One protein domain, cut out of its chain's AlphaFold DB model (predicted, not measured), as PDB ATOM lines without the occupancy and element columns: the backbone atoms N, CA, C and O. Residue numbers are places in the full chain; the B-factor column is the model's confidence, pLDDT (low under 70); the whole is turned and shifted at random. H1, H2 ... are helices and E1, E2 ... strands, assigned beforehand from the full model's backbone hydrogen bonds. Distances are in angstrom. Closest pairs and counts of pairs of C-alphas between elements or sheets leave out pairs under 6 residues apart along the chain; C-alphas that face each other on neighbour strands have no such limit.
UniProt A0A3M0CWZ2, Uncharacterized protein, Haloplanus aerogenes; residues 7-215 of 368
ATOM      1  N   PRO A   7     149.178  95.587  96.226       71.12
ATOM      2  CA  PRO A   7     150.338  96.199  96.880       71.12
ATOM      3  C   PRO A   7     151.674  95.654  96.369       71.12
ATOM      4  O   PRO A   7     152.669  96.367  96.377       71.12
ATOM      5  N   LEU A   8     151.694  94.435  95.823       75.56
ATOM      6  CA  LEU A   8     152.874  93.838  95.198       75.56
ATOM      7  C   LEU A   8     153.176  94.417  93.804       75.56
ATOM      8  O   LEU A   8     153.881  93.788  93.019       75.56
ATOM      9  N   ARG A   9     152.673  95.605  93.474       77.25
ATOM     10  CA  ARG A   9     153.120  96.388  92.314       77.25
ATOM     11  C   ARG A   9     154.056  97.529  92.694       77.25
ATOM     12  O   ARG A   9     154.542  98.209  91.797       77.25
ATOM     13  N   THR A  10     154.284  97.756  93.988       81.56
ATOM     14  CA  THR A  10     155.005  98.938  94.462       81.56
ATOM     15  C   THR A  10     156.233  98.560  95.293       81.56
ATOM     16  O   THR A  10     156.207  97.539  95.987       81.56
ATOM     17  N   PRO A  11     157.298  99.386  95.285       85.12
ATOM     18  CA  PRO A  11     158.477  99.176  96.119       85.12
ATOM     19  C   PRO A  11     158.154  99.011  97.605       85.12
ATOM     20  O   PRO A  11     158.718  98.132  98.242       85.12
ATOM     21  N   ILE A  12     157.206  99.777  98.166       88.31
ATOM     22  CA  ILE A  12     156.781  99.599  99.569       88.31
ATOM     23  C   ILE A  12     156.226  98.197  99.824       88.31
ATOM     24  O   ILE A  12     156.521  97.593 100.860       88.31
ATOM     25  N   GLY A  13     155.419  97.678  98.896       87.88
ATOM     26  CA  GLY A  13     154.896  96.324  99.010       87.88
ATOM     27  C   GLY A  13     156.011  95.288  98.997       87.88
ATOM     28  O   GLY A  13     155.953  94.325  99.749       87.88
ATOM     29  N   TRP A  14     157.053  95.495  98.197       87.12
ATOM     30  CA  TRP A  14     158.147  94.530  98.073       87.12
ATOM     31  C   TRP A  14     159.146  94.616  99.205       87.12
ATOM     32  O   TRP A  14     159.570  93.580  99.696       87.12
ATOM     33  N   PHE A  15     159.432  95.824  99.685       90.75
ATOM     34  CA  PHE A  15     160.177  96.031 100.917       90.75
ATOM     35  C   PHE A  15     159.505  95.285 102.069       90.75
ATOM     36  O   PHE A  15     160.135  94.484 102.752       90.75
ATOM     37  N   THR A  16     158.193  95.481 102.225       92.56
ATOM     38  CA  THR A  16     157.420  94.805 103.269       92.56
ATOM     39  C   THR A  16     157.422  93.285 103.078       92.56
ATOM     40  O   THR A  16     157.638  92.553 104.036       92.56
ATOM     41  N   GLU A  17     157.219  92.798 101.849       90.81
ATOM     42  CA  GLU A  17     157.272  91.367 101.520       90.81
ATOM     43  C   GLU A  17     158.649  90.767 101.840       90.81
ATOM     44  O   GLU A  17     158.710  89.723 102.480       90.81
ATOM     45  N   ARG A  18     159.740  91.434 101.443       90.81
ATOM     46  CA  ARG A  18     161.128  91.008 101.672       90.81
ATOM     47  C   ARG A  18     161.410  90.852 103.161       90.81
ATOM     48  O   ARG A  18     161.867  89.791 103.575       90.81
ATOM     49  N   VAL A  19     161.135  91.894 103.943       92.56
ATOM     50  CA  VAL A  19     161.407  91.898 105.388       92.56
ATOM     51  C   VAL A  19     160.543  90.862 106.111       92.56
ATOM     52  O   VAL A  19     161.016  90.199 107.025       92.56
ATOM     53  N   ASN A  20     159.310  90.631 105.652       92.44
ATOM     54  CA  ASN A  20     158.438  89.572 106.172       92.44
ATOM     55  C   ASN A  20     158.750  88.177 105.582       92.44
ATOM     56  O   ASN A  20     157.868  87.324 105.514       92.44
ATOM     57  N   GLY A  21     159.952  87.938 105.046       89.94
ATOM     58  CA  GLY A  21     160.346  86.618 104.533       89.94
ATOM     59  C   GLY A  21     159.483  86.083 103.379       89.94
ATOM     60  O   GLY A  21     159.364  84.872 103.201       89.94
ATOM     61  N   GLY A  22     158.862  86.966 102.595       88.50
ATOM     62  CA  GLY A  22     157.946  86.635 101.498       88.50
ATOM     63  C   GLY A  22     156.457  86.783 101.833       88.50
ATOM     64  O   GLY A  22     155.618  86.593 100.953       88.50
ATOM     65  N   ALA A  23     156.095  87.129 103.073       89.44
ATOM     66  CA  ALA A  23     154.706  87.181 103.526       89.44
ATOM     67  C   ALA A  23     154.170  88.621 103.662       89.44
ATOM     68  O   ALA A  23     154.026  89.172 104.754       89.44
ATOM     69  N   ILE A  24     153.769  89.241 102.544       88.38
ATOM     70  CA  ILE A  24     153.140  90.582 102.558       88.38
ATOM     71  C   ILE A  24     151.877  90.658 103.440       88.38
ATOM     72  O   ILE A  24     151.531  91.721 103.955       88.38
ATOM     73  N   SER A  25     151.201  89.526 103.657       88.56
ATOM     74  CA  SER A  25     150.000  89.406 104.493       88.56
ATOM     75  C   SER A  25     150.266  89.504 105.997       88.56
ATOM     76  O   SER A  25     149.327  89.653 106.784       88.56
ATOM     77  N   GLU A  26     151.522  89.423 106.435       91.62
ATOM     78  CA  GLU A  26     151.921  89.767 107.805       91.62
ATOM     79  C   GLU A  26     151.877  91.280 108.046       91.62
ATOM     80  O   GLU A  26     151.701  91.739 109.172       91.62
ATOM     81  N   GLY A  27     151.920  92.072 106.976       91.56
ATOM     82  CA  GLY A  27     151.742  93.510 107.041       91.56
ATOM     83  C   GLY A  27     152.886  94.246 107.735       91.56
ATOM     84  O   GLY A  27     154.007  93.755 107.859       91.56
ATOM     85  N   ALA A  28     152.587  95.474 108.143       93.38
ATOM     86  CA  ALA A  28     153.535  96.406 108.736       93.38
ATOM     87  C   ALA A  28     152.794  97.441 109.592       93.38
ATOM     88  O   ALA A  28     151.558  97.525 109.564       93.38
ATOM     89  N   VAL A  29     153.546  98.272 110.309       91.38
ATOM     90  CA  VAL A  29     153.041  99.516 110.902       91.38
ATOM     91  C   VAL A  29     153.750 100.732 110.329       91.38
ATOM     92  O   VAL A  29     154.888 100.635 109.882       91.38
ATOM     93  N   VAL A  30     153.082 101.879 110.394       90.94
ATOM     94  CA  VAL A  30     153.706 103.193 110.244       90.94
ATOM     95  C   VAL A  30     153.634 103.908 111.588       90.94
ATOM     96  O   VAL A  30     152.539 104.132 112.109       90.94
ATOM     97  N   ALA A  31     154.790 104.222 112.161       89.94
ATOM     98  CA  ALA A  31     154.928 105.062 113.348       89.94
ATOM     99  C   ALA A  31     155.462 106.441 112.961       89.94
ATOM    100  O   ALA A  31     156.101 106.588 111.920       89.94
ATOM    101  N   TYR A  32     155.218 107.435 113.807       89.06
ATOM    102  CA  TYR A  32     155.757 108.778 113.626       89.06
ATOM    103  C   TYR A  32     156.873 109.039 114.631       89.06
ATOM    104  O   TYR A  32     156.848 108.493 115.735       89.06
ATOM    105  N   GLY A  33     157.859 109.854 114.257       89.19
ATOM    106  CA  GLY A  33     159.020 110.123 115.106       89.19
ATOM    107  C   GLY A  33     158.643 110.701 116.474       89.19
ATOM    108  O   GLY A  33     159.181 110.267 117.487       89.19
ATOM    109  N   ASP A  34     157.669 111.608 116.528       88.88
ATOM    110  CA  ASP A  34     157.175 112.208 117.776       88.88
ATOM    111  C   ASP A  34     156.516 111.188 118.719       88.88
ATOM    112  O   ASP A  34     156.687 111.273 119.937       88.88
ATOM    113  N   ASP A  35     155.833 110.176 118.178       86.75
ATOM    114  CA  ASP A  35     155.259 109.081 118.974       86.75
ATOM    115  C   ASP A  35     156.347 108.182 119.595       86.75
ATOM    116  O   ASP A  35     156.078 107.458 120.556       86.75
ATOM    117  N   LEU A  36     157.576 108.260 119.075       85.00
ATOM    118  CA  LEU A  36     158.777 107.608 119.606       85.00
ATOM    119  C   LEU A  36     159.635 108.557 120.461       85.00
ATOM    120  O   LEU A  36     160.740 108.196 120.860       85.00
ATOM    121  N   GLY A  37     159.147 109.768 120.745       86.69
ATOM    122  CA  GLY A  37     159.864 110.767 121.539       86.69
ATOM    123  C   GLY A  37     160.940 111.539 120.772       86.69
ATOM    124  O   GLY A  37     161.766 112.198 121.400       86.69
ATOM    125  N   LEU A  38     160.946 111.480 119.438       86.94
ATOM    126  CA  LEU A  38     161.838 112.294 118.615       86.94
ATOM    127  C   LEU A  38     161.241 113.687 118.456       86.94
ATOM    128  O   LEU A  38     160.175 113.856 117.870       86.94
ATOM    129  N   GLU A  39     161.938 114.694 118.966       88.94
ATOM    130  CA  GLU A  39     161.556 116.090 118.743       88.94
ATOM    131  C   GLU A  39     161.991 116.549 117.348       88.94
ATOM    132  O   GLU A  39     161.225 117.179 116.620       88.94
ATOM    133  N   GLU A  40     163.207 116.176 116.956       88.44
ATOM    134  CA  GLU A  40     163.843 116.575 115.709       88.44
ATOM    135  C   GLU A  40     164.805 115.477 115.238       88.44
ATOM    136  O   GLU A  40     165.389 114.748 116.042       88.44
ATOM    137  N   VAL A  41     164.944 115.341 113.924       87.44
ATOM    138  CA  VAL A  41     165.766 114.335 113.257       87.44
ATOM    139  C   VAL A  41     166.774 115.036 112.364       87.44
ATOM    140  O   VAL A  41     166.407 115.751 111.431       87.44
ATOM    141  N   GLU A  42     168.055 114.788 112.621       86.81
ATOM    142  CA  GLU A  42     169.138 115.234 111.750       86.81
ATOM    143  C   GLU A  42     169.417 114.213 110.642       86.81
ATOM    144  O   GLU A  42     169.513 113.011 110.892       86.81
ATOM    145  N   LEU A  43     169.592 114.714 109.417       87.19
ATOM    146  CA  LEU A  43     169.869 113.922 108.216       87.19
ATOM    147  C   LEU A  43     171.168 114.417 107.550       87.19
ATOM    148  O   LEU A  43     171.131 114.923 106.435       87.19
ATOM    149  N   PRO A  44     172.337 114.300 108.205       84.81
ATOM    150  CA  PRO A  44     173.593 114.898 107.753       84.81
ATOM    151  C   PRO A  44     174.154 114.254 106.475       84.81
ATOM    152  O   PRO A  44     175.117 114.764 105.910       84.81
ATOM    153  N   PHE A  45     173.578 113.134 106.026       84.31
ATOM    154  CA  PHE A  45     173.884 112.521 104.734       84.31
ATOM    155  C   PHE A  45     173.121 113.168 103.565       84.31
ATOM    156  O   PHE A  45     173.458 112.880 102.419       84.31
ATOM    157  N   LEU A  46     172.108 113.999 103.850       88.19
ATOM    158  CA  LEU A  46     171.377 114.816 102.882       88.19
ATOM    159  C   LEU A  46     171.882 116.260 102.959       88.19
ATOM    160  O   LEU A  46     171.537 117.001 103.884       88.19
ATOM    161  N   GLU A  47     172.680 116.693 101.987       89.19
ATOM    162  CA  GLU A  47     173.052 118.105 101.893       89.19
ATOM    163  C   GLU A  47     171.861 118.926 101.393       89.19
ATOM    164  O   GLU A  47     171.015 118.456 100.631       89.19
ATOM    165  N   GLY A  48     171.778 120.173 101.853       87.81
ATOM    166  CA  GLY A  48     170.641 121.045 101.566       87.81
ATOM    167  C   GLY A  48     169.421 120.790 102.456       87.81
ATOM    168  O   GLY A  48     168.488 121.587 102.415       87.81
ATOM    169  N   PHE A  49     169.434 119.766 103.318       89.00
ATOM    170  CA  PHE A  49     168.399 119.539 104.328       89.00
ATOM    171  C   PHE A  49     168.746 120.160 105.681       89.00
ATOM    172  O   PHE A  49     169.890 120.156 106.135       89.00
ATOM    173  N   GLY A  50     167.724 120.694 106.349       88.62
ATOM    174  CA  GLY A  50     167.800 120.994 107.771       88.62
ATOM    175  C   GLY A  50     167.332 119.830 108.638       88.62
ATOM    176  O   GLY A  50     166.802 118.846 108.121       88.62
ATOM    177  N   PRO A  51     167.445 119.981 109.964       89.44
ATOM    178  CA  PRO A  51     166.745 119.102 110.882       89.44
ATOM    179  C   PRO A  51     165.231 119.088 110.616       89.44
ATOM    180  O   PRO A  51     164.629 120.134 110.339       89.44
ATOM    181  N   VAL A  52     164.634 117.898 110.675       90.25
ATOM    182  CA  VAL A  52     163.217 117.643 110.385       90.25
ATOM    183  C   VAL A  52     162.478 117.380 111.700       90.25
ATOM    184  O   VAL A  52     162.907 116.505 112.450       90.25
ATOM    185  N   PRO A  53     161.368 118.077 112.007       91.25
ATOM    186  CA  PRO A  53     160.580 117.795 113.207       91.25
ATOM    187  C   PRO A  53     160.132 116.330 113.258       91.25
ATOM    188  O   PRO A  53     159.700 115.792 112.241       91.25
ATOM    189  N   GLY A  54     160.163 115.684 114.426       88.94
ATOM    190  CA  GLY A  54     159.830 114.258 114.540       88.94
ATOM    191  C   GLY A  54     158.396 113.912 114.128       88.94
ATOM    192  O   GLY A  54     158.160 112.833 113.591       88.94
ATOM    193  N   GLU A  55     157.443 114.841 114.269       88.69
ATOM    194  CA  GLU A  55     156.076 114.676 113.741       88.69
ATOM    195  C   GLU A  55     156.052 114.560 112.202       88.69
ATOM    196  O   GLU A  55     155.174 113.915 111.631       88.69
ATOM    197  N   GLN A  56     157.056 115.128 111.527       90.00
ATOM    198  CA  GLN A  56     157.261 115.055 110.082       90.00
ATOM    199  C   GLN A  56     158.147 113.873 109.662       90.00
ATOM    200  O   GLN A  56     158.598 113.817 108.520       90.00
ATOM    201  N   VAL A  57     158.366 112.892 110.533       90.50
ATOM    202  CA  VAL A  57     159.080 111.662 110.186       90.50
ATOM    203  C   VAL A  57     158.126 110.486 110.301       90.50
ATOM    204  O   VAL A  57     157.589 110.237 111.377       90.50
ATOM    205  N   SER A  58     157.935 109.753 109.206       92.44
ATOM    206  CA  SER A  58     157.196 108.488 109.197       92.44
ATOM    207  C   SER A  58     158.167 107.318 109.093       92.44
ATOM    208  O   SER A  58     159.091 107.343 108.287       92.44
ATOM    209  N   ILE A  59     157.947 106.268 109.878       92.38
ATOM    210  CA  ILE A  59     158.792 105.074 109.930       92.38
ATOM    211  C   ILE A  59     157.911 103.860 109.651       92.38
ATOM    212  O   ILE A  59     157.026 103.526 110.440       92.38
ATOM    213  N   LEU A  60     158.152 103.205 108.518       93.94
ATOM    214  CA  LEU A  60     157.543 101.935 108.147       93.94
ATOM    215  C   LEU A  60     158.353 100.783 108.745       93.94
ATOM    216  O   LEU A  60     159.553 100.661 108.494       93.94
ATOM    217  N   ALA A  61     157.661  99.904 109.466       93.62
ATOM    218  CA  ALA A  61     158.224  98.699 110.057       93.62
ATOM    219  C   ALA A  61     157.395  97.458 109.704       93.62
ATOM    220  O   ALA A  61     156.276  97.291 110.215       93.62
ATOM    221  N   PRO A  62     157.918  96.586 108.831       95.19
ATOM    222  CA  PRO A  62     157.318  95.294 108.524       95.19
ATOM    223  C   PRO A  62     157.317  94.355 109.732       95.19
ATOM    224  O   PRO A  62     158.212  94.408 110.570       95.19
ATOM    225  N   ALA A  63     156.306  93.490 109.832       94.19
ATOM    226  CA  ALA A  63     156.132  92.569 110.956       94.19
ATOM    227  C   ALA A  63     157.337  91.645 111.206       94.19
ATOM    228  O   ALA A  63     157.555  91.275 112.359       94.19
ATOM    229  N   GLY A  64     158.103  91.310 110.161       92.56
ATOM    230  CA  GLY A  64     159.257  90.410 110.208       92.56
ATOM    231  C   GLY A  64     160.427  90.907 111.057       92.56
ATOM    232  O   GLY A  64     161.256  90.104 111.470       92.56
ATOM    233  N   ILE A  65     160.467  92.198 111.410       91.75
ATOM    234  CA  ILE A  65     161.466  92.707 112.366       91.75
ATOM    235  C   ILE A  65     161.132  92.332 113.819       91.75
ATOM    236  O   ILE A  65     161.923  92.599 114.726       91.75
ATOM    237  N   ARG A  66     159.930  91.793 114.081       88.44
ATOM    238  CA  ARG A  66     159.562  91.287 115.404       88.44
ATOM    239  C   ARG A  66     160.220  89.928 115.594       88.44
ATOM    240  O   ARG A  66     159.958  88.998 114.845       88.44
ATOM    241  N   GLY A  67     161.060  89.824 116.610       74.75
ATOM    242  CA  GLY A  67     161.733  88.592 116.987       74.75
ATOM    243  C   GLY A  67     162.744  88.862 118.092       74.75
ATOM    244  O   GLY A  67     163.029  90.012 118.420       74.75
ATOM    245  N   ASP A  68     163.302  87.793 118.654       65.75
ATOM    246  CA  ASP A  68     164.303  87.872 119.729       65.75
ATOM    247  C   ASP A  68     165.726  88.195 119.214       65.75
ATOM    248  O   ASP A  68     166.694  88.178 119.977       65.75
ATOM    249  N   GLY A  69     165.867  88.445 117.906       68.38
ATOM    250  CA  GLY A  69     167.129  88.764 117.240       68.38
ATOM    251  C   GLY A  69     167.491  90.249 117.278       68.38
ATOM    252  O   GLY A  69     166.673  91.111 117.594       68.38
ATOM    253  N   GLU A  70     168.743  90.551 116.926       73.44
ATOM    254  CA  GLU A  70     169.158  91.926 116.650       73.44
ATOM    255  C   GLU A  70     168.426  92.429 115.401       73.44
ATOM    256  O   GLU A  70     168.418  91.771 114.362       73.44
ATOM    257  N   VAL A  71     167.775  93.579 115.532       80.44
ATOM    258  CA  VAL A  71     167.016  94.205 114.450       80.44
ATOM    259  C   VAL A  71     168.007  94.862 113.511       80.44
ATOM    260  O   VAL A  71     168.737  95.751 113.948       80.44
ATOM    261  N   ASP A  72     168.004  94.474 112.238       86.06
ATOM    262  CA  ASP A  72     168.730  95.218 111.214       86.06
ATOM    263  C   ASP A  72     167.988  96.537 110.947       86.06
ATOM    264  O   ASP A  72     166.849  96.524 110.469       86.06
ATOM    265  N   PRO A  73     168.590  97.704 111.226       84.56
ATOM    266  CA  PRO A  73     167.975  98.979 110.886       84.56
ATOM    267  C   PRO A  73     167.664  99.133 109.389       84.56
ATOM    268  O   PRO A  73     166.785  99.917 109.040       84.56
ATOM    269  N   GLY A  74     168.353  98.409 108.500       86.50
ATOM    270  CA  GLY A  74     168.066  98.370 107.063       86.50
ATOM    271  C   GLY A  74     166.694  97.780 106.710       86.50
ATOM    272  O   GLY A  74     166.193  98.013 105.610       86.50
ATOM    273  N   ASP A  75     166.054  97.086 107.653       90.44
ATOM    274  CA  ASP A  75     164.691  96.563 107.527       90.44
ATOM    275  C   ASP A  75     163.611  97.557 107.999       90.44
ATOM    276  O   ASP A  75     162.419  97.241 108.025       90.44
ATOM    277  N   LEU A  76     164.006  98.800 108.286       91.25
ATOM    278  CA  LEU A  76     163.111  99.946 108.424       91.25
ATOM    279  C   LEU A  76     163.200 100.848 107.189       91.25
ATOM    280  O   LEU A  76     164.267 101.035 106.602       91.25
ATOM    281  N   LEU A  77     162.077 101.465 106.828       92.44
ATOM    282  CA  LEU A  77     162.025 102.497 105.795       92.44
ATOM    283  C   LEU A  77     161.502 103.790 106.412       92.44
ATOM    284  O   LEU A  77     160.420 103.816 106.997       92.44
ATOM    285  N   VAL A  78     162.260 104.869 106.263       92.06
ATOM    286  CA  VAL A  78     161.931 106.180 106.824       92.06
ATOM    287  C   VAL A  78     161.517 107.121 105.703       92.06
ATOM    288  O   VAL A  78     162.161 107.168 104.660       92.06
ATOM    289  N   LEU A  79     160.436 107.864 105.905       92.94
ATOM    290  CA  LEU A  79     159.917 108.845 104.964       92.94
ATOM    291  C   LEU A  79     159.946 110.222 105.620       92.94
ATOM    292  O   LEU A  79     159.399 110.407 106.710       92.94
ATOM    293  N   VAL A  80     160.551 111.187 104.934       91.56
ATOM    294  CA  VAL A  80     160.592 112.592 105.358       91.56
ATOM    295  C   VAL A  80     160.129 113.505 104.222       91.56
ATOM    296  O   VAL A  80     160.339 113.182 103.049       91.56
ATOM    297  N   PRO A  81     159.475 114.636 104.524       90.00
ATOM    298  CA  PRO A  81     158.958 115.522 103.500       90.00
ATOM    299  C   PRO A  81     160.044 116.445 102.950       90.00
ATOM    300  O   PRO A  81     160.932 116.903 103.670       90.00
ATOM    301  N   GLY A  82     159.911 116.803 101.674       87.00
ATOM    302  CA  GLY A  82     160.777 117.767 100.997       87.00
ATOM    303  C   GLY A  82     160.754 119.173 101.596       87.00
ATOM    304  O   GLY A  82     161.693 119.935 101.396       87.00
ATOM    305  N   SER A  83     159.742 119.505 102.405       82.06
ATOM    306  CA  SER A  83     159.669 120.764 103.162       82.06
ATOM    307  C   SER A  83     160.802 120.944 104.180       82.06
ATOM    308  O   SER A  83     160.979 122.047 104.689       82.06
ATOM    309  N   GLY A  84     161.564 119.887 104.483       80.62
ATOM    310  CA  GLY A  84     162.812 119.983 105.244       80.62
ATOM    311  C   GLY A  84     163.995 120.558 104.447       80.62
ATOM    312  O   GLY A  84     165.008 120.917 105.056       80.62
ATOM    313  N   SER A  85     163.880 120.673 103.118       84.44
ATOM    314  CA  SER A  85     164.895 121.308 102.273       84.44
ATOM    315  C   SER A  85     165.036 122.795 102.602       84.44
ATOM    316  O   SER A  85     164.063 123.510 102.837       84.44
ATOM    317  N   ARG A  86     166.281 123.268 102.609       84.38
ATOM    318  CA  ARG A  86     166.684 124.662 102.848       84.38
ATOM    319  C   ARG A  86     167.458 125.251 101.670       84.38
ATOM    320  O   ARG A  86     168.050 126.321 101.804       84.38
ATOM    321  N   SER A  87     167.491 124.532 100.558       84.50
ATOM    322  CA  SER A  87     168.269 124.835  99.366       84.50
ATOM    323  C   SER A  87     167.423 124.548  98.131       84.50
ATOM    324  O   SER A  87     166.520 123.714  98.191       84.50
ATOM    325  N   ASP A  88     167.736 125.226  97.028       85.50
ATOM    326  CA  ASP A  88     167.128 124.973  95.715       85.50
ATOM    327  C   ASP A  88     167.586 123.620  95.134       85.50
ATOM    328  O   ASP A  88     166.976 123.084  94.215       85.50
ATOM    329  N   GLU A  89     168.649 123.045  95.698       87.69
ATOM    330  CA  GLU A  89     169.186 121.735  95.350       87.69
ATOM    331  C   GLU A  89     169.497 120.924  96.611       87.69
ATOM    332  O   GLU A  89     170.003 121.464  97.601       87.69
ATOM    333  N   ILE A  90     169.239 119.619  96.551       88.38
ATOM    334  CA  ILE A  90     169.612 118.648  97.587       88.38
ATOM    335  C   ILE A  90     170.484 117.542  96.994       88.38
ATOM    336  O   ILE A  90     170.308 117.145  95.842       88.38
ATOM    337  N   SER A  91     171.398 117.005  97.791       88.00
ATOM    338  CA  SER A  91     172.314 115.929  97.395       88.00
ATOM    339  C   SER A  91     172.437 114.883  98.495       88.00
ATOM    340  O   SER A  91     172.150 115.146  99.662       88.00
ATOM    341  N   VAL A  92     172.862 113.675  98.126       86.62
ATOM    342  CA  VAL A  92     173.359 112.675  99.083       86.62
ATOM    343  C   VAL A  92     174.885 112.687  99.090       86.62
ATOM    344  O   VAL A  92     175.495 112.729  98.020       86.62
ATOM    345  N   ASN A  93     175.495 112.605 100.277       82.44
ATOM    346  CA  ASN A  93     176.961 112.566 100.436       82.44
ATOM    347  C   ASN A  93     177.589 111.299  99.828       82.44
ATOM    348  O   ASN A  93     178.736 111.319  99.386       82.44
ATOM    349  N   GLU A  94     176.843 110.192  99.844       77.44
ATOM    350  CA  GLU A  94     177.242 108.873  99.347       77.44
ATOM    351  C   GLU A  94     176.129 108.344  98.432       77.44
ATOM    352  O   GLU A  94     174.961 108.314  98.830       77.44
ATOM    353  N   GLY A  95     176.480 107.939  97.211       78.19
ATOM    354  CA  GLY A  95     175.541 107.377  96.241       78.19
ATOM    355  C   GLY A  95     174.761 108.398  95.404       78.19
ATOM    356  O   GLY A  95     175.255 109.454  95.000       78.19
ATOM    357  N   SER A  96     173.534 108.035  95.038       78.81
ATOM    358  CA  SER A  96     172.636 108.841  94.203       78.81
ATOM    359  C   SER A  96     171.194 108.698  94.670       78.81
ATOM    360  O   SER A  96     170.827 107.691  95.275       78.81
ATOM    361  N   PHE A  97     170.359 109.687  94.349       83.81
ATOM    362  CA  PHE A  97     168.919 109.510  94.461       83.81
ATOM    363  C   PHE A  97     168.396 108.642  93.319       83.81
ATOM    364  O   PHE A  97     168.811 108.777  92.161       83.81
ATOM    365  N   TYR A  98     167.415 107.809  93.651       84.25
ATOM    366  CA  TYR A  98     166.533 107.191  92.671       84.25
ATOM    367  C   TYR A  98     165.189 107.900  92.732       84.25
ATOM    368  O   TYR A  98     164.538 107.923  93.776       84.25
ATOM    369  N   GLU A  99     164.788 108.502  91.622       85.31
ATOM    370  CA  GLU A  99     163.607 109.357  91.545       85.31
ATOM    371  C   GLU A  99     162.487 108.642  90.803       85.31
ATOM    372  O   GLU A  99     162.688 108.200  89.673       85.31
ATOM    373  N   GLY A 100     161.299 108.593  91.401       82.94
ATOM    374  CA  GLY A 100     160.108 108.050  90.759       82.94
ATOM    375  C   GLY A 100     158.827 108.731  91.235       82.94
ATOM    376  O   GLY A 100     158.829 109.448  92.239       82.94
ATOM    377  N   PRO A 101     157.709 108.533  90.523       83.38
ATOM    378  CA  PRO A 101     156.439 109.129  90.896       83.38
ATOM    379  C   PRO A 101     155.877 108.468  92.160       83.38
ATOM    380  O   PRO A 101     155.921 107.243  92.319       83.38
ATOM    381  N   VAL A 102     155.258 109.271  93.027       82.44
ATOM    382  CA  VAL A 102     154.562 108.804  94.242       82.44
ATOM    383  C   VAL A 102     153.557 107.684  93.932       82.44
ATOM    384  O   VAL A 102     153.446 106.727  94.701       82.44
ATOM    385  N   SER A 103     152.880 107.762  92.781       78.00
ATOM    386  CA  SER A 103     151.899 106.771  92.311       78.00
ATOM    387  C   SER A 103     152.455 105.370  92.086       78.00
ATOM    388  O   SER A 103     151.710 104.395  92.144       78.00
ATOM    389  N   SER A 104     153.761 105.258  91.847       79.00
ATOM    390  CA  SER A 104     154.442 103.971  91.706       79.00
ATOM    391  C   SER A 104     155.054 103.480  93.017       79.00
ATOM    392  O   SER A 104     155.388 102.303  93.124       79.00
ATOM    393  N   PHE A 105     155.204 104.357  94.015       83.19
ATOM    394  CA  PHE A 105     155.838 104.027  95.290       83.19
ATOM    395  C   PHE A 105     154.856 103.452  96.318       83.19
ATOM    396  O   PHE A 105     155.128 102.419  96.938       83.19
ATOM    397  N   PHE A 106     153.699 104.098  96.476       84.69
ATOM    398  CA  PHE A 106     152.688 103.700  97.454       84.69
ATOM    399  C   PHE A 106     151.611 102.808  96.839       84.69
ATOM    400  O   PHE A 106     151.167 103.058  95.719       84.69
ATOM    401  N   PRO A 107     151.124 101.797  97.577       77.94
ATOM    402  CA  PRO A 107     149.947 101.051  97.158       77.94
ATOM    403  C   PRO A 107     148.704 101.955  97.153       77.94
ATOM    404  O   PRO A 107     148.555 102.857  97.984       77.94
ATOM    405  N   TYR A 108     147.779 101.674  96.236       69.88
ATOM    406  CA  TYR A 108     146.480 102.343  96.166       69.88
ATOM    407  C   TYR A 108     145.638 102.038  97.418       69.88
ATOM    408  O   TYR A 108     145.683 100.922  97.944       69.88
ATOM    409  N   ARG A 109     144.823 103.005  97.882       61.53
ATOM    410  CA  ARG A 109     143.832 102.773  98.955       61.53
ATOM    411  C   ARG A 109     142.805 101.718  98.574       61.53
ATOM    412  O   ARG A 109     142.315 101.038  99.468       61.53
ATOM    413  N   THR A 110     142.413 101.633  97.302       53.94
ATOM    414  CA  THR A 110     141.265 100.830  96.878       53.94
ATOM    415  C   THR A 110     141.646  99.366  96.705       53.94
ATOM    416  O   THR A 110     142.524  98.991  95.935       53.94
ATOM    417  N   TRP A 111     140.927  98.512  97.427       54.91
ATOM    418  CA  TRP A 111     141.132  97.067  97.448       54.91
ATOM    419  C   TRP A 111     140.595  96.386  96.176       54.91
ATOM    420  O   TRP A 111     140.791  95.185  95.994       54.91
ATOM    421  N   LEU A 112     139.857  97.120  95.324       47.50
ATOM    422  CA  LEU A 112     138.976  96.530  94.308       47.50
ATOM    423  C   LEU A 112     138.900  97.205  92.933       47.50
ATOM    424  O   LEU A 112     138.208  96.639  92.092       47.50
ATOM    425  N   HIS A 113     139.567  98.323  92.623       44.28
ATOM    426  CA  HIS A 113     139.389  98.927  91.287       44.28
ATOM    427  C   HIS A 113     140.641  99.570  90.689       44.28
ATOM    428  O   HIS A 113     141.305 100.382  91.324       44.28
ATOM    429  N   GLN A 114     140.893  99.244  89.417       48.66
ATOM    430  CA  GLN A 114     141.916  99.869  88.568       48.66
ATOM    431  C   GLN A 114     141.482 101.247  88.031       48.66
ATOM    432  O   GLN A 114     142.334 102.022  87.613       48.66
ATOM    433  N   ASP A 115     140.184 101.571  88.089       50.53
ATOM    434  CA  ASP A 115     139.604 102.792  87.498       50.53
ATOM    435  C   ASP A 115     139.398 103.935  88.509       50.53
ATOM    436  O   ASP A 115     138.775 104.948  88.192       50.53
ATOM    437  N   THR A 116     139.892 103.775  89.740       53.78
ATOM    438  CA  THR A 116     139.864 104.856  90.740       53.78
ATOM    439  C   THR A 116     141.153 105.670  90.648       53.78
ATOM    440  O   THR A 116     142.219 105.070  90.478       53.78
ATOM    441  N   PRO A 117     141.089 107.013  90.748       56.78
ATOM    442  CA  PRO A 117     142.282 107.845  90.843       56.78
ATOM    443  C   PRO A 117     143.232 107.336  91.932       56.78
ATOM    444  O   PRO A 117     142.806 106.746  92.928       56.78
ATOM    445  N   PHE A 118     144.534 107.541  91.730       60.84
ATOM    446  CA  PHE A 118     145.530 107.215  92.744       60.84
ATOM    447  C   PHE A 118     145.275 108.026  94.012       60.84
ATOM    448  O   PHE A 118     145.453 109.239  94.032       60.84
ATOM    449  N   GLU A 119     144.883 107.329  95.073       65.81
ATOM    450  CA  GLU A 119     144.663 107.901  96.394       65.81
ATOM    451  C   GLU A 119     145.397 107.036  97.425       65.81
ATOM    452  O   GLU A 119     144.841 106.053  97.906       65.81
ATOM    453  N   PRO A 120     146.667 107.306  97.757       64.75
ATOM    454  CA  PRO A 120     147.379 106.683  98.870       64.75
ATOM    455  C   PRO A 120     146.794 107.129 100.204       64.75
ATOM    456  O   PRO A 120     146.277 108.237 100.352       64.75
ATOM    457  N   SER A 121     146.829 106.244 101.198       72.19
ATOM    458  CA  SER A 121     146.332 106.548 102.544       72.19
ATOM    459  C   SER A 121     147.095 107.703 103.170       72.19
ATOM    460  O   SER A 121     148.315 107.765 103.055       72.19
ATOM    461  N   GLU A 122     146.382 108.554 103.907       73.69
ATOM    462  CA  GLU A 122     147.005 109.670 104.609       73.69
ATOM    463  C   GLU A 122     148.058 109.231 105.630       73.69
ATOM    464  O   GLU A 122     148.975 109.982 105.927       73.69
ATOM    465  N   ARG A 123     147.970 107.984 106.106       77.12
ATOM    466  CA  ARG A 123     148.914 107.417 107.077       77.12
ATOM    467  C   ARG A 123     150.302 107.154 106.510       77.12
ATOM    468  O   ARG A 123     151.216 106.882 107.274       77.12
ATOM    469  N   TRP A 124     150.452 107.146 105.187       80.44
ATOM    470  CA  TRP A 124     151.778 107.092 104.582       80.44
ATOM    471  C   TRP A 124     152.532 108.409 104.776       80.44
ATOM    472  O   TRP A 124     153.762 108.414 104.804       80.44
ATOM    473  N   TRP A 125     151.801 109.516 104.915       81.38
ATOM    474  CA  TRP A 125     152.379 110.845 104.968       81.38
ATOM    475  C   TRP A 125     152.804 111.206 106.382       81.38
ATOM    476  O   TRP A 125     152.100 110.868 107.333       81.38
ATOM    477  N   PRO A 126     153.908 111.943 106.532       79.00
ATOM    478  CA  PRO A 126     154.264 112.542 107.808       79.00
ATOM    479  C   PRO A 126     153.155 113.443 108.370       79.00
ATOM    480  O   PRO A 126     152.409 114.067 107.604       79.00
ATOM    481  N   LYS A 127     153.036 113.550 109.703       76.31
ATOM    482  CA  LYS A 127     152.008 114.407 110.315       76.31
ATOM    483  C   LYS A 127     152.228 115.846 109.841       76.31
ATOM    484  O   LYS A 127     153.345 116.355 109.851       76.31
ATOM    485  N   ARG A 128     151.134 116.511 109.446       67.00
ATOM    486  CA  ARG A 128     151.105 117.904 108.940       67.00
ATOM    487  C   ARG A 128     151.782 118.133 107.588       67.00
ATOM    488  O   ARG A 128     151.961 119.283 107.195       67.00
ATOM    489  N   TYR A 129     152.104 117.071 106.859       71.44
ATOM    490  CA  TYR A 129     152.476 117.194 105.460       71.44
ATOM    491  C   TYR A 129     151.227 117.411 104.592       71.44
ATOM    492  O   TYR A 129     150.300 116.596 104.615       71.44
ATOM    493  N   ASP A 130     151.190 118.505 103.825       72.25
ATOM    494  CA  ASP A 130     150.114 118.743 102.861       72.25
ATOM    495  C   ASP A 130     150.305 117.863 101.622       72.25
ATOM    496  O   ASP A 130     150.931 118.238 100.626       72.25
ATOM    497  N   SER A 131     149.742 116.660 101.707       71.00
ATOM    498  CA  SER A 131     149.793 115.694 100.619       71.00
ATOM    499  C   SER A 131     148.965 116.101  99.398       71.00
ATOM    500  O   SER A 131     149.160 115.480  98.362       71.00
ATOM    501  N   SER A 132     148.093 117.122  99.453       71.94
ATOM    502  CA  SER A 132     147.228 117.503  98.316       71.94
ATOM    503  C   SER A 132     148.036 117.768  97.039       71.94
ATOM    504  O   SER A 132     147.724 117.229  95.978       71.94
ATOM    505  N   SER A 133     149.160 118.467  97.192       67.69
ATOM    506  CA  SER A 133     150.129 118.761  96.133       67.69
ATOM    507  C   SER A 133     150.787 117.512  95.521       67.69
ATOM    508  O   SER A 133     151.158 117.516  94.349       67.69
ATOM    509  N   MET A 134     150.874 116.399  96.259       73.19
ATOM    510  CA  MET A 134     151.427 115.137  95.749       73.19
ATOM    511  C   MET A 134     150.497 114.414  94.771       73.19
ATOM    512  O   MET A 134     150.978 113.634  93.946       73.19
ATOM    513  N   TYR A 135     149.180 114.637  94.855       65.81
ATOM    514  CA  TYR A 135     148.196 113.944  94.012       65.81
ATOM    515  C   TYR A 135     147.969 114.632  92.662       65.81
ATOM    516  O   TYR A 135     147.465 113.991  91.741       65.81
ATOM    517  N   GLU A 136     148.378 115.894  92.501       62.44
ATOM    518  CA  GLU A 136     148.218 116.658  91.250       62.44
ATOM    519  C   GLU A 136     149.164 116.194  90.118       62.44
ATOM    520  O   GLU A 136     149.207 116.791  89.046       62.44
ATOM    521  N   GLY A 137     149.870 115.072  90.312       57.22
ATOM    522  CA  GLY A 137     150.650 114.384  89.277       57.22
ATOM    523  C   GLY A 137     152.122 114.789  89.198       57.22
ATOM    524  O   GLY A 137     152.857 114.222  88.393       57.22
ATOM    525  N   GLU A 138     152.566 115.713  90.051       67.44
ATOM    526  CA  GLU A 138     153.947 116.225  90.079       67.44
ATOM    527  C   GLU A 138     154.763 115.711  91.279       67.44
ATOM    528  O   GLU A 138     155.969 115.937  91.359       67.44
ATOM    529  N   GLY A 139     154.116 114.977  92.193       80.12
ATOM    530  CA  GLY A 139     154.728 114.436  93.400       80.12
ATOM    531  C   GLY A 139     155.795 113.378  93.127       80.12
ATOM    532  O   GLY A 139     155.529 112.352  92.485       80.12
ATOM    533  N   LYS A 140     156.992 113.583  93.684       86.94
ATOM    534  CA  LYS A 140     158.138 112.674  93.528       86.94
ATOM    535  C   LYS A 140     158.519 111.982  94.832       86.94
ATOM    536  O   LYS A 140     158.364 112.530  95.920       86.94
ATOM    537  N   VAL A 141     159.063 110.777  94.716       88.94
ATOM    538  CA  VAL A 141     159.783 110.096  95.793       88.94
ATOM    539  C   VAL A 141     161.241 109.977  95.381       88.94
ATOM    540  O   VAL A 141     161.545 109.444  94.314       88.94
ATOM    541  N   LEU A 142     162.124 110.468  96.244       89.50
ATOM    542  CA  LEU A 142     163.571 110.361  96.125       89.50
ATOM    543  C   LEU A 142     164.053 109.287  97.092       89.50
ATOM    544  O   LEU A 142     163.935 109.442  98.303       89.50
ATOM    545  N   LEU A 143     164.584 108.186  96.578       88.31
ATOM    546  CA  LEU A 143     165.131 107.121  97.410       88.31
ATOM    547  C   LEU A 143     166.611 107.397  97.665       88.31
ATOM    548  O   LEU A 143     167.423 107.359  96.742       88.31
ATOM    549  N   ALA A 144     166.938 107.672  98.922       86.62
ATOM    550  CA  ALA A 144     168.283 107.865  99.435       86.62
ATOM    551  C   ALA A 144     168.767 106.568 100.099       86.62
ATOM    552  O   ALA A 144     168.725 106.409 101.321       86.62
ATOM    553  N   VAL A 145     169.192 105.616  99.268       78.44
ATOM    554  CA  VAL A 145     169.674 104.288  99.700       78.44
ATOM    555  C   VAL A 145     171.206 104.201  99.801       78.44
ATOM    556  O   VAL A 145     171.752 103.164 100.161       78.44
ATOM    557  N   GLY A 146     171.913 105.312  99.565       76.00
ATOM    558  CA  GLY A 146     173.373 105.378  99.644       76.00
ATOM    559  C   GLY A 146     174.052 104.615  98.506       76.00
ATOM    560  O   GLY A 146     173.624 104.708  97.359       76.00
ATOM    561  N   ASP A 147     175.092 103.848  98.844       73.44
ATOM    562  CA  ASP A 147     175.829 102.986  97.907       73.44
ATOM    563  C   ASP A 147     175.097 101.668  97.590       73.44
ATOM    564  O   ASP A 147     175.583 100.880  96.779       73.44
ATOM    565  N   GLN A 148     173.954 101.409  98.237       77.44
ATOM    566  CA  GLN A 148     173.138 100.227  97.968       77.44
ATOM    567  C   GLN A 148     172.338 100.419  96.683       77.44
ATOM    568  O   GLN A 148     171.803 101.499  96.420       77.44
ATOM    569  N   GLU A 149     172.167  99.348  95.916       77.44
ATOM    570  CA  GLU A 149     171.198  99.373  94.825       77.44
ATOM    571  C   GLU A 149     169.771  99.280  95.398       77.44
ATOM    572  O   GLU A 149     169.534  98.538  96.356       77.44
ATOM    573  N   PRO A 150     168.761  99.956  94.815       77.44
ATOM    574  CA  PRO A 150     167.372  99.826  95.256       77.44
ATOM    575  C   PRO A 150     166.895  98.373  95.276       77.44
ATOM    576  O   PRO A 150     166.098  97.995  96.128       77.44
ATOM    577  N   ALA A 151     167.420  97.542  94.376       76.94
ATOM    578  CA  ALA A 151     167.186  96.106  94.369       76.94
ATOM    579  C   ALA A 151     167.530  95.443  95.716       76.94
ATOM    580  O   ALA A 151     166.771  94.601  96.187       76.94
ATOM    581  N   GLU A 152     168.625  95.845  96.359       79.06
ATOM    582  CA  GLU A 152     169.076  95.287  97.638       79.06
ATOM    583  C   GLU A 152     168.162  95.702  98.797       79.06
ATOM    584  O   GLU A 152     167.932  94.926  99.722       79.06
ATOM    585  N   VAL A 153     167.610  96.916  98.738       79.19
ATOM    586  CA  VAL A 153     166.740  97.453  99.793       79.19
ATOM    587  C   VAL A 153     165.306  96.943  99.645       79.19
ATOM    588  O   VAL A 153     164.671  96.558 100.628       79.19
ATOM    589  N   PHE A 154     164.778  96.925  98.422       78.62
ATOM    590  CA  PHE A 154     163.351  96.737  98.157       78.62
ATOM    591  C   PHE A 154     162.989  95.354  97.611       78.62
ATOM    592  O   PHE A 154     161.826  94.972  97.720       78.62
ATOM    593  N   SER A 155     163.923  94.598  97.028       70.00
ATOM    594  CA  SER A 155     163.592  93.364  96.307       70.00
ATOM    595  C   SER A 155     164.120  92.114  97.004       70.00
ATOM    596  O   SER A 155     165.232  92.064  97.517       70.00
ATOM    597  N   ALA A 156     163.316  91.049  96.981       57.12
ATOM    598  CA  ALA A 156     163.820  89.706  97.236       57.12
ATOM    599  C   ALA A 156     164.609  89.247  95.999       57.12
ATOM    600  O   ALA A 156     164.063  89.246  94.890       57.12
ATOM    601  N   ALA A 157     165.872  88.857  96.201       49.44
ATOM    602  CA  ALA A 157     166.880  88.614  95.162       49.44
ATOM    603  C   ALA A 157     166.503  87.587  94.067       49.44
ATOM    604  O   ALA A 157     167.235  87.453  93.092       49.44
ATOM    605  N   ASP A 158     165.378  86.874  94.191       49.19
ATOM    606  CA  ASP A 158     165.074  85.686  93.382       49.19
ATOM    607  C   ASP A 158     163.680  85.698  92.719       49.19
ATOM    608  O   ASP A 158     163.145  84.667  92.316       49.19
ATOM    609  N   THR A 159     163.033  86.864  92.607       50.84
ATOM    610  CA  THR A 159     161.638  86.929  92.112       50.84
ATOM    611  C   THR A 159     161.498  87.192  90.610       50.84
ATOM    612  O   THR A 159     160.382  87.110  90.088       50.84
ATOM    613  N   GLY A 160     162.591  87.519  89.902       47.06
ATOM    614  CA  GLY A 160     162.602  87.807  88.454       47.06
ATOM    615  C   GLY A 160     161.723  88.988  88.009       47.06
ATOM    616  O   GLY A 160     161.633  89.274  86.819       47.06
ATOM    617  N   ASN A 161     161.081  89.668  88.956       52.16
ATOM    618  CA  ASN A 161     160.189  90.798  88.763       52.16
ATOM    619  C   ASN A 161     160.668  91.912  89.696       52.16
ATOM    620  O   ASN A 161     159.932  92.241  90.606       52.16
ATOM    621  N   ASN A 162     161.904  92.404  89.542       56.50
ATOM    622  CA  ASN A 162     162.469  93.558  90.268       56.50
ATOM    623  C   ASN A 162     161.921  94.868  89.620       56.50
ATOM    624  O   ASN A 162     161.974  94.914  88.388       56.50
ATOM    625  N   PRO A 163     161.402  95.931  90.291       55.56
ATOM    626  CA  PRO A 163     160.703  96.980  89.581       55.56
ATOM    627  C   PRO A 163     161.669  97.851  88.773       55.56
ATOM    628  O   PRO A 163     161.386  98.034  87.606       55.56
ATOM    629  N   PHE A 164     162.793  98.383  89.266       60.31
ATOM    630  CA  PHE A 164     164.048  97.660  89.501       60.31
ATOM    631  C   PHE A 164     164.748  97.291  88.173       60.31
ATOM    632  O   PHE A 164     165.308  98.149  87.491       60.31
ATOM    633  N   ASP A 165     164.651  96.011  87.792       50.72
ATOM    634  CA  ASP A 165     165.330  95.406  86.627       50.72
ATOM    635  C   ASP A 165     164.389  95.080  85.459       50.72
ATOM    636  O   ASP A 165     164.828  94.672  84.380       50.72
ATOM    637  N   THR A 166     163.076  95.208  85.649       46.25
ATOM    638  CA  THR A 166     162.136  95.109  84.531       46.25
ATOM    639  C   THR A 166     162.204  96.403  83.722       46.25
ATOM    640  O   THR A 166     162.333  97.482  84.289       46.25
ATOM    641  N   GLY A 167     162.069  96.351  82.393       41.94
ATOM    642  CA  GLY A 167     162.005  97.548  81.527       41.94
ATOM    643  C   GLY A 167     160.828  98.510  81.808       41.94
ATOM    644  O   GLY A 167     160.533  99.359  80.976       41.94
ATOM    645  N   ASN A 168     160.164  98.350  82.959       50.44
ATOM    646  CA  ASN A 168     159.092  99.151  83.532       50.44
ATOM    647  C   ASN A 168     159.526  99.835  84.849       50.44
ATOM    648  O   ASN A 168     158.655 100.199  85.637       50.44
ATOM    649  N   ASN A 169     160.831  99.984  85.113       60.34
ATOM    650  CA  ASN A 169     161.336 100.687  86.294       60.34
ATOM    651  C   ASN A 169     160.805 102.126  86.346       60.34
ATOM    652  O   ASN A 169     161.167 102.930  85.484       60.34
ATOM    653  N   PRO A 170     159.952 102.472  87.334       57.16
ATOM    654  CA  PRO A 170     159.420 103.821  87.447       57.16
ATOM    655  C   PRO A 170     160.429 104.781  88.085       57.16
ATOM    656  O   PRO A 170     160.153 105.978  88.148       57.16
ATOM    657  N   PHE A 171     161.570 104.270  88.564       68.75
ATOM    658  CA  PHE A 171     162.633 105.054  89.172       68.75
ATOM    659  C   PHE A 171     163.825 105.200  88.231       68.75
ATOM    660  O   PHE A 171     164.464 104.216  87.858       68.75
ATOM    661  N   ASN A 172     164.174 106.440  87.903       66.12
ATOM    662  CA  ASN A 172     165.398 106.738  87.172       66.12
ATOM    663  C   ASN A 172     166.539 106.978  88.164       66.12
ATOM    664  O   ASN A 172     166.415 107.781  89.092       66.12
ATOM    665  N   THR A 173     167.670 106.306  87.955       65.62
ATOM    666  CA  THR A 173     168.949 106.722  88.541       65.62
ATOM    667  C   THR A 173     169.390 107.979  87.804       65.62
ATOM    668  O   THR A 173     169.449 107.944  86.573       65.62
ATOM    669  N   GLY A 174     169.719 109.076  88.494       59.12
ATOM    670  CA  GLY A 174     170.450 110.128  87.775       59.12
ATOM    671  C   GLY A 174     170.411 111.571  88.246       59.12
ATOM    672  O   GLY A 174     171.116 112.359  87.626       59.12
ATOM    673  N   ASN A 175     169.682 111.949  89.295       64.88
ATOM    674  CA  ASN A 175     169.691 113.346  89.743       64.88
ATOM    675  C   ASN A 175     170.369 113.456  91.110       64.88
ATOM    676  O   ASN A 175     169.750 113.230  92.145       64.88
ATOM    677  N   ASN A 176     171.670 113.751  91.097       75.12
ATOM    678  CA  ASN A 176     172.420 114.213  92.262       75.12
ATOM    679  C   ASN A 176     173.391 115.324  91.792       75.12
ATOM    680  O   ASN A 176     174.340 115.005  91.069       75.12
ATOM    681  N   PRO A 177     173.163 116.607  92.126       81.06
ATOM    682  CA  PRO A 177     172.077 117.113  92.968       81.06
ATOM    683  C   PRO A 177     170.691 116.998  92.307       81.06
ATOM    684  O   PRO A 177     170.565 116.921  91.085       81.06
ATOM    685  N   PHE A 178     169.648 116.959  93.134       84.62
ATOM    686  CA  PHE A 178     168.248 117.062  92.731       84.62
ATOM    687  C   PHE A 178     167.760 118.497  92.948       84.62
ATOM    688  O   PHE A 178     167.804 118.998  94.071       84.62
ATOM    689  N   ASP A 179     167.278 119.136  91.881       83.94
ATOM    690  CA  ASP A 179     166.628 120.449  91.936       83.94
ATOM    691  C   ASP A 179     165.266 120.316  92.626       83.94
ATOM    692  O   ASP A 179     164.358 119.634  92.133       83.94
ATOM    693  N   THR A 180     165.125 120.958  93.784       81.25
ATOM    694  CA  THR A 180     163.893 120.909  94.570       81.25
ATOM    695  C   THR A 180     162.767 121.707  93.925       81.25
ATOM    696  O   THR A 180     161.598 121.373  94.123       81.25
ATOM    697  N   GLY A 181     163.101 122.724  93.119       74.69
ATOM    698  CA  GLY A 181     162.153 123.608  92.450       74.69
ATOM    699  C   GLY A 181     160.972 124.014  93.340       74.69
ATOM    700  O   GLY A 181     161.117 124.242  94.538       74.69
ATOM    701  N   ASN A 182     159.774 124.059  92.749       69.62
ATOM    702  CA  ASN A 182     158.503 124.183  93.480       69.62
ATOM    703  C   ASN A 182     157.753 122.841  93.585       69.62
ATOM    704  O   ASN A 182     156.559 122.829  93.882       69.62
ATOM    705  N   ASN A 183     158.414 121.720  93.285       71.88
ATOM    706  CA  ASN A 183     157.735 120.435  93.169       71.88
ATOM    707  C   ASN A 183     157.648 119.761  94.545       71.88
ATOM    708  O   ASN A 183     158.658 119.679  95.245       71.88
ATOM    709  N   PRO A 184     156.487 119.227  94.946       83.44
ATOM    710  CA  PRO A 184     156.388 118.456  96.174       83.44
ATOM    711  C   PRO A 184     157.138 117.123  96.024       83.44
ATOM    712  O   PRO A 184     156.980 116.399  95.039       83.44
ATOM    713  N   PHE A 185     157.960 116.777  97.015       88.19
ATOM    714  CA  PHE A 185     158.664 115.495  97.044       88.19
ATOM    715  C   PHE A 185     158.759 114.905  98.458       88.19
ATOM    716  O   PHE A 185     158.655 115.618  99.458       88.19
ATOM    717  N   LEU A 186     158.927 113.585  98.534       91.25
ATOM    718  CA  LEU A 186     159.321 112.850  99.736       91.25
ATOM    719  C   LEU A 186     160.720 112.284  99.543       91.25
ATOM    720  O   LEU A 186     161.077 111.887  98.434       91.25
ATOM    721  N   VAL A 187     161.463 112.149 100.634       90.88
ATOM    722  CA  VAL A 187     162.700 111.372 100.656       90.88
ATOM    723  C   VAL A 187     162.447 110.071 101.414       90.88
ATOM    724  O   VAL A 187     162.038 110.095 102.575       90.88
ATOM    725  N   GLY A 188     162.657 108.942 100.740       91.44
ATOM    726  CA  GLY A 188     162.657 107.605 101.327       91.44
ATOM    727  C   GLY A 188     164.077 107.177 101.677       91.44
ATOM    728  O   GLY A 188     164.953 107.177 100.819       91.44
ATOM    729  N   ILE A 189     164.308 106.825 102.934       89.12
ATOM    730  CA  ILE A 189     165.629 106.607 103.522       89.12
ATOM    731  C   ILE A 189     165.665 105.199 104.113       89.12
ATOM    732  O   ILE A 189     164.738 104.801 104.822       89.12
ATOM    733  N   SER A 190     166.740 104.449 103.857       86.19
ATOM    734  CA  SER A 190     166.961 103.178 104.558       86.19
ATOM    735  C   SER A 190     167.251 103.427 106.041       86.19
ATOM    736  O   SER A 190     168.020 104.323 106.402       86.19
ATOM    737  N   GLY A 191     166.635 102.644 106.926       84.31
ATOM    738  CA  GLY A 191     166.724 102.878 108.363       84.31
ATOM    739  C   GLY A 191     168.136 102.747 108.940       84.31
ATOM    740  O   GLY A 191     168.413 103.360 109.965       84.31
ATOM    741  N   ASN A 192     169.074 102.070 108.271       80.94
ATOM    742  CA  ASN A 192     170.490 102.051 108.662       80.94
ATOM    743  C   ASN A 192     171.132 103.447 108.688       80.94
ATOM    744  O   ASN A 192     171.911 103.743 109.594       80.94
ATOM    745  N   ARG A 193     170.757 104.335 107.762       76.81
ATOM    746  CA  ARG A 193     171.213 105.729 107.738       76.81
ATOM    747  C   ARG A 193     170.507 106.568 108.797       76.81
ATOM    748  O   ARG A 193     171.113 107.471 109.353       76.81
ATOM    749  N   PHE A 194     169.256 106.251 109.112       78.81
ATOM    750  CA  PHE A 194     168.490 106.954 110.138       78.81
ATOM    751  C   PHE A 194     168.929 106.578 111.563       78.81
ATOM    752  O   PHE A 194     169.325 107.435 112.348       78.81
ATOM    753  N   VAL A 195     168.911 105.287 111.910       73.25
ATOM    754  CA  VAL A 195     169.163 104.791 113.273       73.25
ATOM    755  C   VAL A 195     170.596 105.078 113.723       73.25
ATOM    756  O   VAL A 195     170.793 105.525 114.853       73.25
ATOM    757  N   ALA A 196     171.587 104.877 112.843       63.16
ATOM    758  CA  ALA A 196     172.999 105.105 113.162       63.16
ATOM    759  C   ALA A 196     173.315 106.568 113.516       63.16
ATOM    760  O   ALA A 196     174.289 106.835 114.217       63.16
ATOM    761  N   ILE A 197     172.499 107.504 113.028       63.09
ATOM    762  CA  ILE A 197     172.734 108.942 113.137       63.09
ATOM    763  C   ILE A 197     171.850 109.563 114.218       63.09
ATOM    764  O   ILE A 197     172.335 110.325 115.047       63.09
ATOM    765  N   THR A 198     170.554 109.253 114.209       64.62
ATOM    766  CA  THR A 198     169.557 109.998 114.984       64.62
ATOM    767  C   THR A 198     169.306 109.392 116.359       64.62
ATOM    768  O   THR A 198     169.168 110.122 117.337       64.62
ATOM    769  N   LEU A 199     169.221 108.063 116.459       63.50
ATOM    770  CA  LEU A 199     168.725 107.427 117.682       63.50
ATOM    771  C   LEU A 199     169.824 107.178 118.714       63.50
ATOM    772  O   LEU A 199     169.532 107.151 119.907       63.50
ATOM    773  N   GLY A 200     171.077 106.986 118.282       57.38
ATOM    774  CA  GLY A 200     172.242 106.820 119.164       57.38
ATOM    775  C   GLY A 200     172.133 105.690 120.204       57.38
ATOM    776  O   GLY A 200     172.995 105.590 121.078       57.38
ATOM    777  N   GLN A 201     171.082 104.869 120.144       56.78
ATOM    778  CA  GLN A 201     170.681 103.833 121.093       56.78
ATOM    779  C   GLN A 201     169.997 102.685 120.330       56.78
ATOM    780  O   GLN A 201     169.433 102.917 119.255       56.78
ATOM    781  N   PRO A 202     170.031 101.452 120.871       59.47
ATOM    782  CA  PRO A 202     169.336 100.321 120.274       59.47
ATOM    783  C   PRO A 202     167.822 100.556 120.272       59.47
ATOM    784  O   PRO A 202     167.212 100.853 121.298       59.47
ATOM    785  N   PHE A 203     167.235 100.416 119.092       70.50
ATOM    786  CA  PHE A 203     165.808 100.518 118.840       70.50
ATOM    787  C   PHE A 203     165.068  99.288 119.393       70.50
ATOM    788  O   PHE A 203     165.514  98.159 119.190       70.50
ATOM    789  N   VAL A 204     163.928  99.489 120.063       79.69
ATOM    790  CA  VAL A 204     163.085  98.396 120.575       79.69
ATOM    791  C   VAL A 204     161.858  98.244 119.666       79.69
ATOM    792  O   VAL A 204     160.953  99.079 119.737       79.69
ATOM    793  N   PRO A 205     161.753  97.173 118.851       84.44
ATOM    794  CA  PRO A 205     160.628  96.982 117.931       84.44
ATOM    795  C   PRO A 205     159.269  97.111 118.599       84.44
ATOM    796  O   PRO A 205     158.367  97.737 118.050       84.44
ATOM    797  N   ALA A 206     159.126  96.553 119.804       86.69
ATOM    798  CA  ALA A 206     157.863  96.567 120.523       86.69
ATOM    799  C   ALA A 206     157.325  97.991 120.752       86.69
ATOM    800  O   ALA A 206     156.124  98.205 120.610       86.69
ATOM    801  N   GLU A 207     158.192  98.965 121.041       86.12
ATOM    802  CA  GLU A 207     157.786 100.362 121.238       86.12
ATOM    803  C   GLU A 207     157.261 100.972 119.937       86.12
ATOM    804  O   GLU A 207     156.211 101.616 119.929       86.12
ATOM    805  N   LEU A 208     157.922 100.684 118.814       87.38
ATOM    806  CA  LEU A 208     157.482 101.159 117.509       87.38
ATOM    807  C   LEU A 208     156.182 100.498 117.046       87.38
ATOM    808  O   LEU A 208     155.299 101.184 116.533       87.38
ATOM    809  N   PHE A 209     156.011  99.192 117.251       90.31
ATOM    810  CA  PHE A 209     154.739  98.541 116.942       90.31
ATOM    811  C   PHE A 209     153.608  99.024 117.842       90.31
ATOM    812  O   PHE A 209     152.460  99.031 117.402       90.31
ATOM    813  N   ASP A 210     153.897  99.437 119.068       87.56
ATOM    814  CA  ASP A 210     152.897  99.992 119.972       87.56
ATOM    815  C   ASP A 210     152.516 101.432 119.606       87.56
ATOM    816  O   ASP A 210     151.333 101.780 119.648       87.56
ATOM    817  N   ALA A 211     153.473 102.248 119.171       85.94
ATOM    818  CA  ALA A 211     153.218 103.590 118.652       85.94
ATOM    819  C   ALA A 211     152.540 103.578 117.266       85.94
ATOM    820  O   ALA A 211     151.717 104.439 116.957       85.94
ATOM    821  N   GLY A 212     152.882 102.599 116.427       86.94
ATOM    822  CA  GLY A 212     152.547 102.590 115.009       86.94
ATOM    823  C   GLY A 212     151.113 102.180 114.676       86.94
ATOM    824  O   GLY A 212     150.518 101.281 115.276       86.94
ATOM    825  N   GLN A 213     150.568 102.785 113.627       86.19
ATOM    826  CA  GLN A 213     149.267 102.443 113.051       86.19
ATOM    827  C   GLN A 213     149.413 101.364 111.969       86.19
ATOM    828  O   GLN A 213     150.480 101.262 111.367       86.19
ATOM    829  N   PRO A 214     148.371 100.561 111.675       86.81
ATOM    830  CA  PRO A 214     148.432  99.583 110.589       86.81
ATOM    831  C   PRO A 214     148.821 100.229 109.252       86.81
ATOM    832  O   PRO A 214     148.177 101.189 108.808       86.81
ATOM    833  N   ALA A 215     149.854  99.686 108.604       87.19
ATOM    834  CA  ALA A 215     150.314 100.183 107.317       87.19
ATOM    835  C   ALA A 215     149.236  99.956 106.232       87.19
ATOM    836  O   ALA A 215     148.681  98.856 106.129       87.19
TER     837      ALA A 215
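What this domain is: This is residues 7 to 215 of the 368 residues of an uncharacterized protein of Haloplanus aerogenes (UniProt A0A3M0CWZ2). With little regular structure, loops surround a strongly twisted mixed sheet, E1 E2 E3 E7 E6 E5, with H5 and H6 over one face and H1 over the other. It has 209 printed residues, 76 in six named helices and seven named strands. It is compact, mixed in class, radius of gyration of the C-alphas 15.9 A, spans 44 by 42 by 31 A.

Where its parts are: H1 is residues 11-19, from C-alpha 11 (158.477, 99.176, 96.119); E1 28-32, E2 58-62, E3 77-81, E4 89-92, E5 97-101, H2 102-105, H3 132-138, E6 140-144, H4 150-154, E7 185-190, 16.6 A long, H5 191-199, H6 205-211, to C-alpha 211 (153.218, 103.590, 118.652).

How they stand to each other: E1 E2 E3 are a meander, antiparallel neighbours in turn, with N 29 and O 61 2.9 A apart. E6 H4 E7 is a strand-helix-strand unit with left-handed crossover. H3 has 0 of 3 O i to N i+4 pairs within hydrogen-bond range, and 1 of 4 to N i+3.

The domain as a whole: The printed part has no cut; 49 printed residues have pLDDT under 70, among them residues 156 to 175, in the long link H4 to E7.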